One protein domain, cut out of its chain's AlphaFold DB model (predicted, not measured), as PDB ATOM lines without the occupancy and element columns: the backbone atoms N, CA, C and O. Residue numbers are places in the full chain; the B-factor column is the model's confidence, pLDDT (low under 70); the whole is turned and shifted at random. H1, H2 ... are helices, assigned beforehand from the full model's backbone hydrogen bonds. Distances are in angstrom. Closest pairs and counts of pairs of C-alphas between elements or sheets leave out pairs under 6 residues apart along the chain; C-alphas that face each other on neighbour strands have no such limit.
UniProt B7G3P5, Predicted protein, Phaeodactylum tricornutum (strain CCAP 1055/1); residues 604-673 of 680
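What this domain is: This is residues 604 to 673 of the 680 residues of the protein "Predicted protein" of Phaeodactylum tricornutum (strain CCAP 1055/1) (UniProt B7G3P5). One long helix, H2, forms a beam, with two short helices, H1 and H3, packed on one side of it at steep angles, and a long loop, residues 635 to 652, folds back from the far end of H2 toward H1. Residues 666 to 671, nearly all of them the small helix H4, stick out at one end. The printed part has 70 residues with four named helices, in the order H1, H2, H3, H4, and no named strand; the class is all helix. It is compact, with a radius of gyration of the C-alphas of 12.0 A, yet elongated in outline, spanning 35 by 22 by 16 A.

How they stand to each other: Look first at H2, residues 615 to 634. H3, residues 653 to 661, touches it, the closest C-alphas being those of Ala 629 and Ala 653, 5.6 A apart; they run opposite ways at a steep tilt of 49 degrees. H1, residues 604 to 612, touches H2 at residues 617 to 621 alone, with the C-alphas of Met 610 and Ile 618 closest at 5.5 A; the two form a helical hairpin, opposite ways at a steep tilt of 44 degrees. H1 and H3 are close but not clearly touching, their closest C-alphas, Leu 606 and Ala 656, 7.8 A apart. H4, residues 667 to 671, is apart from H1, H2 and H3. In H1, H2, H3 and H4 every O i to N i+4 pair is within hydrogen-bond range.

Where its parts are: Find C-alpha 615 at (207.719, 120.161, 236.883); from there H2 runs 28.8 A to C-alpha 634 at (225.608, 137.107, 221.998). H1, 11.9 A long, begins at C-alpha 604, (225.471, 117.035, 240.198). H3 measures 12.1 A, and H4, 6.2 A, ends at C-alpha 671, (237.693, 122.117, 220.493).

The domain as a whole: The two C-alphas farthest apart, those of Asp 614 and Arg 668, are 35.5 A apart. The link from H2 to H3 is long, 18 residues, and in it residues 642 to 643 pair antiparallel with 649 to 650; the other links are tight. The printed part has no cut, and no printed residue is under 70 in pLDDT.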
ATOM      1  N   THR A 604     226.299 118.107 239.636       90.69
ATOM      2  CA  THR A 604     225.471 117.035 240.198       90.69
ATOM      3  C   THR A 604     224.202 117.587 240.838       90.69
ATOM      4  O   THR A 604     223.137 117.024 240.610       90.69
ATOM      5  N   ASP A 605     224.273 118.742 241.508       92.81
ATOM      6  CA  ASP A 605     223.085 119.395 242.082       92.81
ATOM      7  C   ASP A 605     222.095 119.815 240.992       92.81
ATOM      8  O   ASP A 605     220.888 119.685 241.161       92.81
ATOM      9  N   LEU A 606     222.600 120.274 239.840       93.00
ATOM     10  CA  LEU A 606     221.746 120.600 238.699       93.00
ATOM     11  C   LEU A 606     221.024 119.362 238.155       93.00
ATOM     12  O   LEU A 606     219.844 119.450 237.838       93.00
ATOM     13  N   ARG A 607     221.719 118.219 238.048       91.88
ATOM     14  CA  ARG A 607     221.089 116.961 237.608       91.88
ATOM     15  C   ARG A 607     220.008 116.525 238.580       91.88
ATOM     16  O   ARG A 607     218.902 116.262 238.138       91.88
ATOM     17  N   LYS A 608     220.298 116.565 239.882       94.75
ATOM     18  CA  LYS A 608     219.332 116.215 240.923       94.75
ATOM     19  C   LYS A 608     218.066 117.069 240.830       94.75
ATOM     20  O   LYS A 608     216.971 116.531 240.803       94.75
ATOM     21  N   VAL A 609     218.206 118.387 240.678       93.56
ATOM     22  CA  VAL A 609     217.051 119.287 240.507       93.56
ATOM     23  C   VAL A 609     216.293 119.017 239.203       93.56
ATOM     24  O   VAL A 609     215.076 119.151 239.158       93.56
ATOM     25  N   MET A 610     216.991 118.639 238.132       92.88
ATOM     26  CA  MET A 610     216.354 118.322 236.855       92.88
ATOM     27  C   MET A 610     215.668 116.950 236.812       92.88
ATOM     28  O   MET A 610     214.774 116.772 235.987       92.88
ATOM     29  N   GLU A 611     216.100 115.998 237.639       94.56
ATOM     30  CA  GLU A 611     215.566 114.631 237.713       94.56
ATOM     31  C   GLU A 611     214.466 114.497 238.777       94.56
ATOM     32  O   GLU A 611     213.459 113.842 238.528       94.56
ATOM     33  N   GLU A 612     214.636 115.138 239.937       95.38
ATOM     34  CA  GLU A 612     213.752 115.000 241.105       95.38
ATOM     35  C   GLU A 612     212.854 116.226 241.351       95.38
ATOM     36  O   GLU A 612     211.963 116.170 242.196       95.38
ATOM     37  N   GLY A 613     213.097 117.352 240.672       93.25
ATOM     38  CA  GLY A 613     212.379 118.602 240.922       93.25
ATOM     39  C   GLY A 613     210.921 118.585 240.457       93.25
ATOM     40  O   GLY A 613     210.547 117.870 239.528       93.25
ATOM     41  N   ASP A 614     210.102 119.447 241.064       96.81
ATOM     42  CA  ASP A 614     208.740 119.695 240.589       96.81
ATOM     43  C   ASP A 614     208.758 120.162 239.121       96.81
ATOM     44  O   ASP A 614     209.667 120.904 238.722       96.81
ATOM     45  N   PRO A 615     207.752 119.804 238.302       96.56
ATOM     46  CA  PRO A 615     207.719 120.161 236.883       96.56
ATOM     47  C   PRO A 615     207.854 121.675 236.643       96.56
ATOM     48  O   PRO A 615     208.547 122.086 235.712       96.56
ATOM     49  N   GLU A 616     207.287 122.506 237.523       96.38
ATOM     50  CA  GLU A 616     207.416 123.969 237.463       96.38
ATOM     51  C   GLU A 616     208.851 124.449 237.730       96.38
ATOM     52  O   GLU A 616     209.361 125.338 237.042       96.38
ATOM     53  N   GLN A 617     209.544 123.836 238.695       94.94
ATOM     54  CA  GLN A 617     210.942 124.157 238.985       94.94
ATOM     55  C   GLN A 617     211.841 123.727 237.828       94.94
ATOM     56  O   GLN A 617     212.706 124.496 237.401       94.94
ATOM     57  N   ILE A 618     211.606 122.535 237.272       95.25
ATOM     58  CA  ILE A 618     212.326 122.040 236.098       95.25
ATOM     59  C   ILE A 618     212.165 123.029 234.938       95.25
ATOM     60  O   ILE A 618     213.158 123.401 234.312       95.25
ATOM     61  N   GLU A 619     210.952 123.503 234.659       95.88
ATOM     62  CA  GLU A 619     210.700 124.456 233.576       95.88
ATOM     63  C   GLU A 619     211.357 125.825 233.817       95.88
ATOM     64  O   GLU A 619     211.983 126.386 232.907       95.88
ATOM     65  N   ALA A 620     211.347 126.321 235.057       96.50
ATOM     66  CA  ALA A 620     212.082 127.528 235.435       96.50
ATOM     67  C   ALA A 620     213.599 127.371 235.211       96.50
ATOM     68  O   ALA A 620     214.249 128.256 234.641       96.50
ATOM     69  N   PHE A 621     214.172 126.221 235.581       95.94
ATOM     70  CA  PHE A 621     215.577 125.903 235.328       95.94
ATOM     71  C   PHE A 621     215.895 125.823 233.834       95.94
ATOM     72  O   PHE A 621     216.905 126.383 233.398       95.94
ATOM     73  N   ARG A 622     215.023 125.209 233.028       94.38
ATOM     74  CA  ARG A 622     215.155 125.167 231.561       94.38
ATOM     75  C   ARG A 622     215.206 126.571 230.971       94.38
ATOM     76  O   ARG A 622     216.115 126.875 230.198       94.38
ATOM     77  N   SER A 623     214.293 127.447 231.388       95.50
ATOM     78  CA  SER A 623     214.265 128.847 230.953       95.50
ATOM     79  C   SER A 623     215.559 129.584 231.316       95.50
ATOM     80  O   SER A 623     216.140 130.270 230.470       95.50
ATOM     81  N   CYS A 624     216.079 129.399 232.535       95.62
ATOM     82  CA  CYS A 624     217.344 130.001 232.964       95.62
ATOM     83  C   CYS A 624     218.552 129.480 232.170       95.62
ATOM     84  O   CYS A 624     219.390 130.282 231.749       95.62
ATOM     85  N   ILE A 625     218.628 128.170 231.902       94.62
ATOM     86  CA  ILE A 625     219.701 127.566 231.096       94.62
ATOM     87  C   ILE A 625     219.671 128.122 229.666       94.62
ATOM     88  O   ILE A 625     220.714 128.525 229.146       94.62
ATOM     89  N   ILE A 626     218.489 128.212 229.045       93.31
ATOM     90  CA  ILE A 626     218.322 128.760 227.690       93.31
ATOM     91  C   ILE A 626     218.722 130.240 227.656       93.31
ATOM     92  O   ILE A 626     219.542 130.633 226.825       93.31
ATOM     93  N   LYS A 627     218.226 131.063 228.590       94.56
ATOM     94  CA  LYS A 627     218.587 132.491 228.681       94.56
ATOM     95  C   LYS A 627     220.094 132.682 228.852       94.56
ATOM     96  O   LYS A 627     220.691 133.509 228.159       94.56
ATOM     97  N   ALA A 628     220.728 131.893 229.718       93.62
ATOM     98  CA  ALA A 628     222.169 131.940 229.934       93.62
ATOM     99  C   ALA A 628     222.960 131.494 228.693       93.62
ATOM    100  O   ALA A 628     223.971 132.117 228.353       93.62
ATOM    101  N   ALA A 629     222.494 130.466 227.980       89.31
ATOM    102  CA  ALA A 629     223.098 130.002 226.734       89.31
ATOM    103  C   ALA A 629     222.977 131.049 225.613       89.31
ATOM    104  O   ALA A 629     223.958 131.303 224.912       89.31
ATOM    105  N   VAL A 630     221.831 131.721 225.474       90.94
ATOM    106  CA  VAL A 630     221.642 132.813 224.504       90.94
ATOM    107  C   VAL A 630     222.534 134.006 224.853       90.94
ATOM    108  O   VAL A 630     223.274 134.498 223.998       90.94
ATOM    109  N   HIS A 631     222.551 134.432 226.120       91.50
ATOM    110  CA  HIS A 631     223.396 135.538 226.577       91.50
ATOM    111  C   HIS A 631     224.887 135.254 226.349       91.50
ATOM    112  O   HIS A 631     225.621 136.091 225.819       91.50
ATOM    113  N   SER A 632     225.337 134.040 226.671       88.38
ATOM    114  CA  SER A 632     226.716 133.598 226.436       88.38
ATOM    115  C   SER A 632     227.065 133.523 224.944       88.38
ATOM    116  O   SER A 632     228.238 133.443 224.600       88.38
ATOM    117  N   SER A 633     226.069 133.453 224.048       85.31
ATOM    118  CA  SER A 633     226.269 133.392 222.589       85.31
ATOM    119  C   SER A 633     226.492 134.796 222.057       85.31
ATOM    120  O   SER A 633     227.526 135.094 221.466       85.31
ATOM    121  N   ARG A 634     225.570 135.699 222.405       88.31
ATOM    122  CA  ARG A 634     225.608 137.107 221.998       88.31
ATOM    123  C   ARG A 634     226.835 137.844 222.532       88.31
ATOM    124  O   ARG A 634     227.355 138.727 221.864       88.31
ATOM    125  N   SER A 635     227.306 137.480 223.722       88.44
ATOM    126  CA  SER A 635     228.473 138.116 224.347       88.44
ATOM    127  C   SER A 635     229.819 137.489 223.964       88.44
ATOM    128  O   SER A 635     230.855 138.017 224.365       88.44
ATOM    129  N   GLY A 636     229.838 136.346 223.260       86.75
ATOM    130  CA  GLY A 636     231.063 135.569 223.003       86.75
ATOM    131  C   GLY A 636     231.746 135.034 224.272       86.75
ATOM    132  O   GLY A 636     232.886 134.568 224.236       86.75
ATOM    133  N   ARG A 637     231.067 135.117 225.421       84.19
ATOM    134  CA  ARG A 637     231.565 134.712 226.734       84.19
ATOM    135  C   ARG A 637     231.097 133.291 227.031       84.19
ATOM    136  O   ARG A 637     230.071 133.073 227.667       84.19
ATOM    137  N   HIS A 638     231.849 132.311 226.539       84.38
ATOM    138  CA  HIS A 638     231.619 130.889 226.816       84.38
ATOM    139  C   HIS A 638     232.224 130.489 228.173       84.38
ATOM    140  O   HIS A 638     233.218 131.070 228.605       84.38
ATOM    141  N   GLY A 639     231.654 129.483 228.844       86.12
ATOM    142  CA  GLY A 639     232.214 128.948 230.091       86.12
ATOM    143  C   GLY A 639     231.825 129.690 231.372       86.12
ATOM    144  O   GLY A 639     232.374 129.379 232.428       86.12
ATOM    145  N   HIS A 640     230.909 130.661 231.310       89.81
ATOM    146  CA  HIS A 640     230.467 131.393 232.497       89.81
ATOM    147  C   HIS A 640     229.400 130.626 233.275       89.81
ATOM    148  O   HIS A 640     228.559 129.924 232.703       89.81
ATOM    149  N   SER A 641     229.456 130.778 234.596       93.94
ATOM    150  CA  SER A 641     228.406 130.334 235.498       93.94
ATOM    151  C   SER A 641     227.109 131.110 235.256       93.94
ATOM    152  O   SER A 641     227.127 132.245 234.773       93.94
ATOM    153  N   PHE A 642     225.977 130.493 235.584       95.00
ATOM    154  CA  PHE A 642     224.656 131.117 235.503       95.00
ATOM    155  C   PHE A 642     223.917 130.966 236.831       95.00
ATOM    156  O   PHE A 642     224.205 130.053 237.601       95.00
ATOM    157  N   VAL A 643     222.982 131.872 237.108       95.88
ATOM    158  CA  VAL A 643     222.177 131.849 238.334       95.88
ATOM    159  C   VAL A 643     220.878 131.094 238.047       95.88
ATOM    160  O   VAL A 643     220.167 131.431 237.100       95.88
ATOM    161  N   GLY A 644     220.602 130.043 238.818       95.81
ATOM    162  CA  GLY A 644     219.344 129.301 238.766       95.81
ATOM    163  C   GLY A 644     218.200 130.051 239.465       95.81
ATOM    164  O   GLY A 644     218.447 131.018 240.186       95.81
ATOM    165  N   PRO A 645     216.941 129.616 239.291       96.06
ATOM    166  CA  PRO A 645     215.781 130.228 239.953       96.06
ATOM    167  C   PRO A 645     215.834 130.146 241.489       96.06
ATOM    168  O   PRO A 645     215.243 130.977 242.165       96.06
ATOM    169  N   ASN A 646     216.595 129.203 242.047       94.38
ATOM    170  CA  ASN A 646     216.866 129.093 243.484       94.38
ATOM    171  C   ASN A 646     217.959 130.058 243.995       94.38
ATOM    172  O   ASN A 646     218.378 129.956 245.145       94.38
ATOM    173  N   GLY A 647     218.486 130.944 243.143       95.75
ATOM    174  CA  GLY A 647     219.574 131.864 243.480       95.75
ATOM    175  C   GLY A 647     220.965 131.221 243.532       95.75
ATOM    176  O   GLY A 647     221.956 131.933 243.710       95.75
ATOM    177  N   ALA A 648     221.080 129.902 243.342       96.06
ATOM    178  CA  ALA A 648     222.368 129.226 243.302       96.06
ATOM    179  C   ALA A 648     223.078 129.459 241.961       96.06
ATOM    180  O   ALA A 648     222.457 129.580 240.903       96.06
ATOM    181  N   VAL A 649     224.406 129.522 242.001       96.12
ATOM    182  CA  VAL A 649     225.261 129.761 240.842       96.12
ATOM    183  C   VAL A 649     225.775 128.418 240.339       96.12
ATOM    184  O   VAL A 649     226.586 127.768 241.001       96.12
ATOM    185  N   TYR A 650     225.328 128.014 239.156       95.25
ATOM    186  CA  TYR A 650     225.666 126.741 238.529       95.25
ATOM    187  C   TYR A 650     226.828 126.883 237.538       95.25
ATOM    188  O   TYR A 650     227.021 127.952 236.947       95.25
ATOM    189  N   PRO A 651     227.627 125.820 237.334       89.69
ATOM    190  CA  PRO A 651     228.749 125.837 236.404       89.69
ATOM    191  C   PRO A 651     228.285 125.895 234.936       89.69
ATOM    192  O   PRO A 651     227.200 125.428 234.613       89.69
ATOM    193  N   ASP A 652     229.143 126.453 234.069       89.75
ATOM    194  CA  ASP A 652     229.039 126.590 232.597       89.75
ATOM    195  C   ASP A 652     227.666 126.273 231.969       89.75
ATOM    196  O   ASP A 652     227.328 125.110 231.720       89.75
ATOM    197  N   ALA A 653     226.937 127.328 231.591       90.31
ATOM    198  CA  ALA A 653     225.648 127.237 230.899       90.31
ATOM    199  C   ALA A 653     225.679 126.317 229.662       90.31
ATOM    200  O   ALA A 653     224.690 125.662 229.339       90.31
ATOM    201  N   SER A 654     226.826 126.209 228.983       87.06
ATOM    202  CA  SER A 654     226.981 125.364 227.793       87.06
ATOM    203  C   SER A 654     226.963 123.872 228.131       87.06
ATOM    204  O   SER A 654     226.477 123.068 227.335       87.06
ATOM    205  N   LYS A 655     227.488 123.492 229.304       87.00
ATOM    206  CA  LYS A 655     227.441 122.111 229.803       87.00
ATOM    207  C   LYS A 655     226.053 121.768 230.328       87.00
ATOM    208  O   LYS A 655     225.577 120.679 230.036       87.00
ATOM    209  N   ALA A 656     225.410 122.702 231.030       89.38
ATOM    210  CA  ALA A 656     224.030 122.554 231.490       89.38
ATOM    211  C   ALA A 656     223.051 122.361 230.319       89.38
ATOM    212  O   ALA A 656     222.198 121.477 230.353       89.38
ATOM    213  N   PHE A 657     223.225 123.129 229.240       89.31
ATOM    214  CA  PHE A 657     222.428 122.984 228.022       89.31
ATOM    215  C   PHE A 657     222.671 121.637 227.320       89.31
ATOM    216  O   PHE A 657     221.731 120.994 226.862       89.31
ATOM    217  N   ALA A 658     223.925 121.175 227.275       86.38
ATOM    218  CA  ALA A 658     224.273 119.865 226.723       86.38
ATOM    219  C   ALA A 658     223.633 118.709 227.506       86.38
ATOM    220  O   ALA A 658     223.099 117.779 226.908       86.38
ATOM    221  N   SER A 659     223.675 118.768 228.842       83.62
ATOM    222  CA  SER A 659     223.034 117.755 229.685       83.62
ATOM    223  C   SER A 659     221.517 117.795 229.580       83.62
ATOM    224  O   SER A 659     220.898 116.741 229.610       83.62
ATOM    225  N   HIS A 660     220.925 118.984 229.430       83.44
ATOM    226  CA  HIS A 660     219.477 119.133 229.297       83.44
ATOM    227  C   HIS A 660     218.949 118.598 227.964       83.44
ATOM    228  O   HIS A 660     217.971 117.859 227.948       83.44
ATOM    229  N   THR A 661     219.605 118.936 226.855       84.38
ATOM    230  CA  THR A 661     219.147 118.537 225.513       84.38
ATOM    231  C   THR A 661     219.513 117.098 225.148       84.38
ATOM    232  O   THR A 661     219.006 116.573 224.162       84.38
ATOM    233  N   GLY A 662     220.428 116.461 225.889       84.75
ATOM    234  CA  GLY A 662     220.983 115.149 225.538       84.75
ATOM    235  C   GLY A 662     221.887 115.167 224.295       84.75
ATOM    236  O   GLY A 662     222.404 114.128 223.882       84.75
ATOM    237  N   ILE A 663     222.121 116.338 223.697       85.00
ATOM    238  CA  ILE A 663     222.915 116.481 222.481       85.00
ATOM    239  C   ILE A 663     224.398 116.580 222.869       85.00
ATOM    240  O   ILE A 663     224.807 117.403 223.690       85.00
ATOM    241  N   LYS A 664     225.244 115.742 222.263       85.31
ATOM    242  CA  LYS A 664     226.705 115.800 222.448       85.31
ATOM    243  C   LYS A 664     227.305 116.904 221.563       85.31
ATOM    244  O   LYS A 664     226.918 117.022 220.403       85.31
ATOM    245  N   PRO A 665     228.275 117.705 222.049       80.88
ATOM    246  CA  PRO A 665     228.852 118.774 221.240       80.88
ATOM    247  C   PRO A 665     229.667 118.177 220.096       80.88
ATOM    248  O   PRO A 665     230.491 117.287 220.321       80.88
ATOM    249  N   CYS A 666     229.481 118.698 218.883       84.56
ATOM    250  CA  CYS A 666     230.284 118.305 217.733       84.56
ATOM    251  C   CYS A 666     231.780 118.615 217.975       84.56
ATOM    252  O   CYS A 666     232.129 119.520 218.742       84.56
ATOM    253  N   GLN A 667     232.691 117.864 217.338       80.62
ATOM    254  CA  GLN A 667     234.137 117.922 217.628       80.62
ATOM    255  C   GLN A 667     234.720 119.342 217.500       80.62
ATOM    256  O   GLN A 667     235.558 119.754 218.302       80.62
ATOM    257  N   ARG A 668     234.217 120.130 216.541       82.19
ATOM    258  CA  ARG A 668     234.577 121.546 216.362       82.19
ATOM    259  C   ARG A 668     234.201 122.394 217.581       82.19
ATOM    260  O   ARG A 668     235.030 123.144 218.092       82.19
ATOM    261  N   CYS A 669     232.982 122.236 218.087       82.31
ATOM    262  CA  CYS A 669     232.479 122.984 219.236       82.31
ATOM    263  C   CYS A 669     233.119 122.552 220.556       82.31
ATOM    264  O   CYS A 669     233.314 123.383 221.448       82.31
ATOM    265  N   LYS A 670     233.502 121.274 220.663       81.19
ATOM    266  CA  LYS A 670     234.319 120.755 221.763       81.19
ATOM    267  C   LYS A 670     235.705 121.410 221.776       81.19
ATOM    268  O   LYS A 670     236.124 121.901 222.822       81.19
ATOM    269  N   ASN A 671     236.369 121.495 220.621       80.25
ATOM    270  CA  ASN A 671     237.693 122.117 220.493       80.25
ATOM    271  C   ASN A 671     237.664 123.629 220.769       80.25
ATOM    272  O   ASN A 671     238.561 124.150 221.427       80.25
ATOM    273  N   ASN A 672     236.607 124.322 220.338       78.81
ATOM    274  CA  ASN A 672     236.464 125.768 220.531       78.81
ATOM    275  C   ASN A 672     235.848 126.171 221.881       78.81
ATOM    276  O   ASN A 672     235.633 127.358 222.110       78.81
ATOM    277  N   LYS A 673     235.526 125.216 222.769       78.12
ATOM    278  CA  LYS A 673     234.778 125.461 224.021       78.12
ATOM    279  C   LYS A 673     233.455 126.215 223.800       78.12
ATOM    280  O   LYS A 673     232.964 126.898 224.694       78.12
TER     281      LYS A 673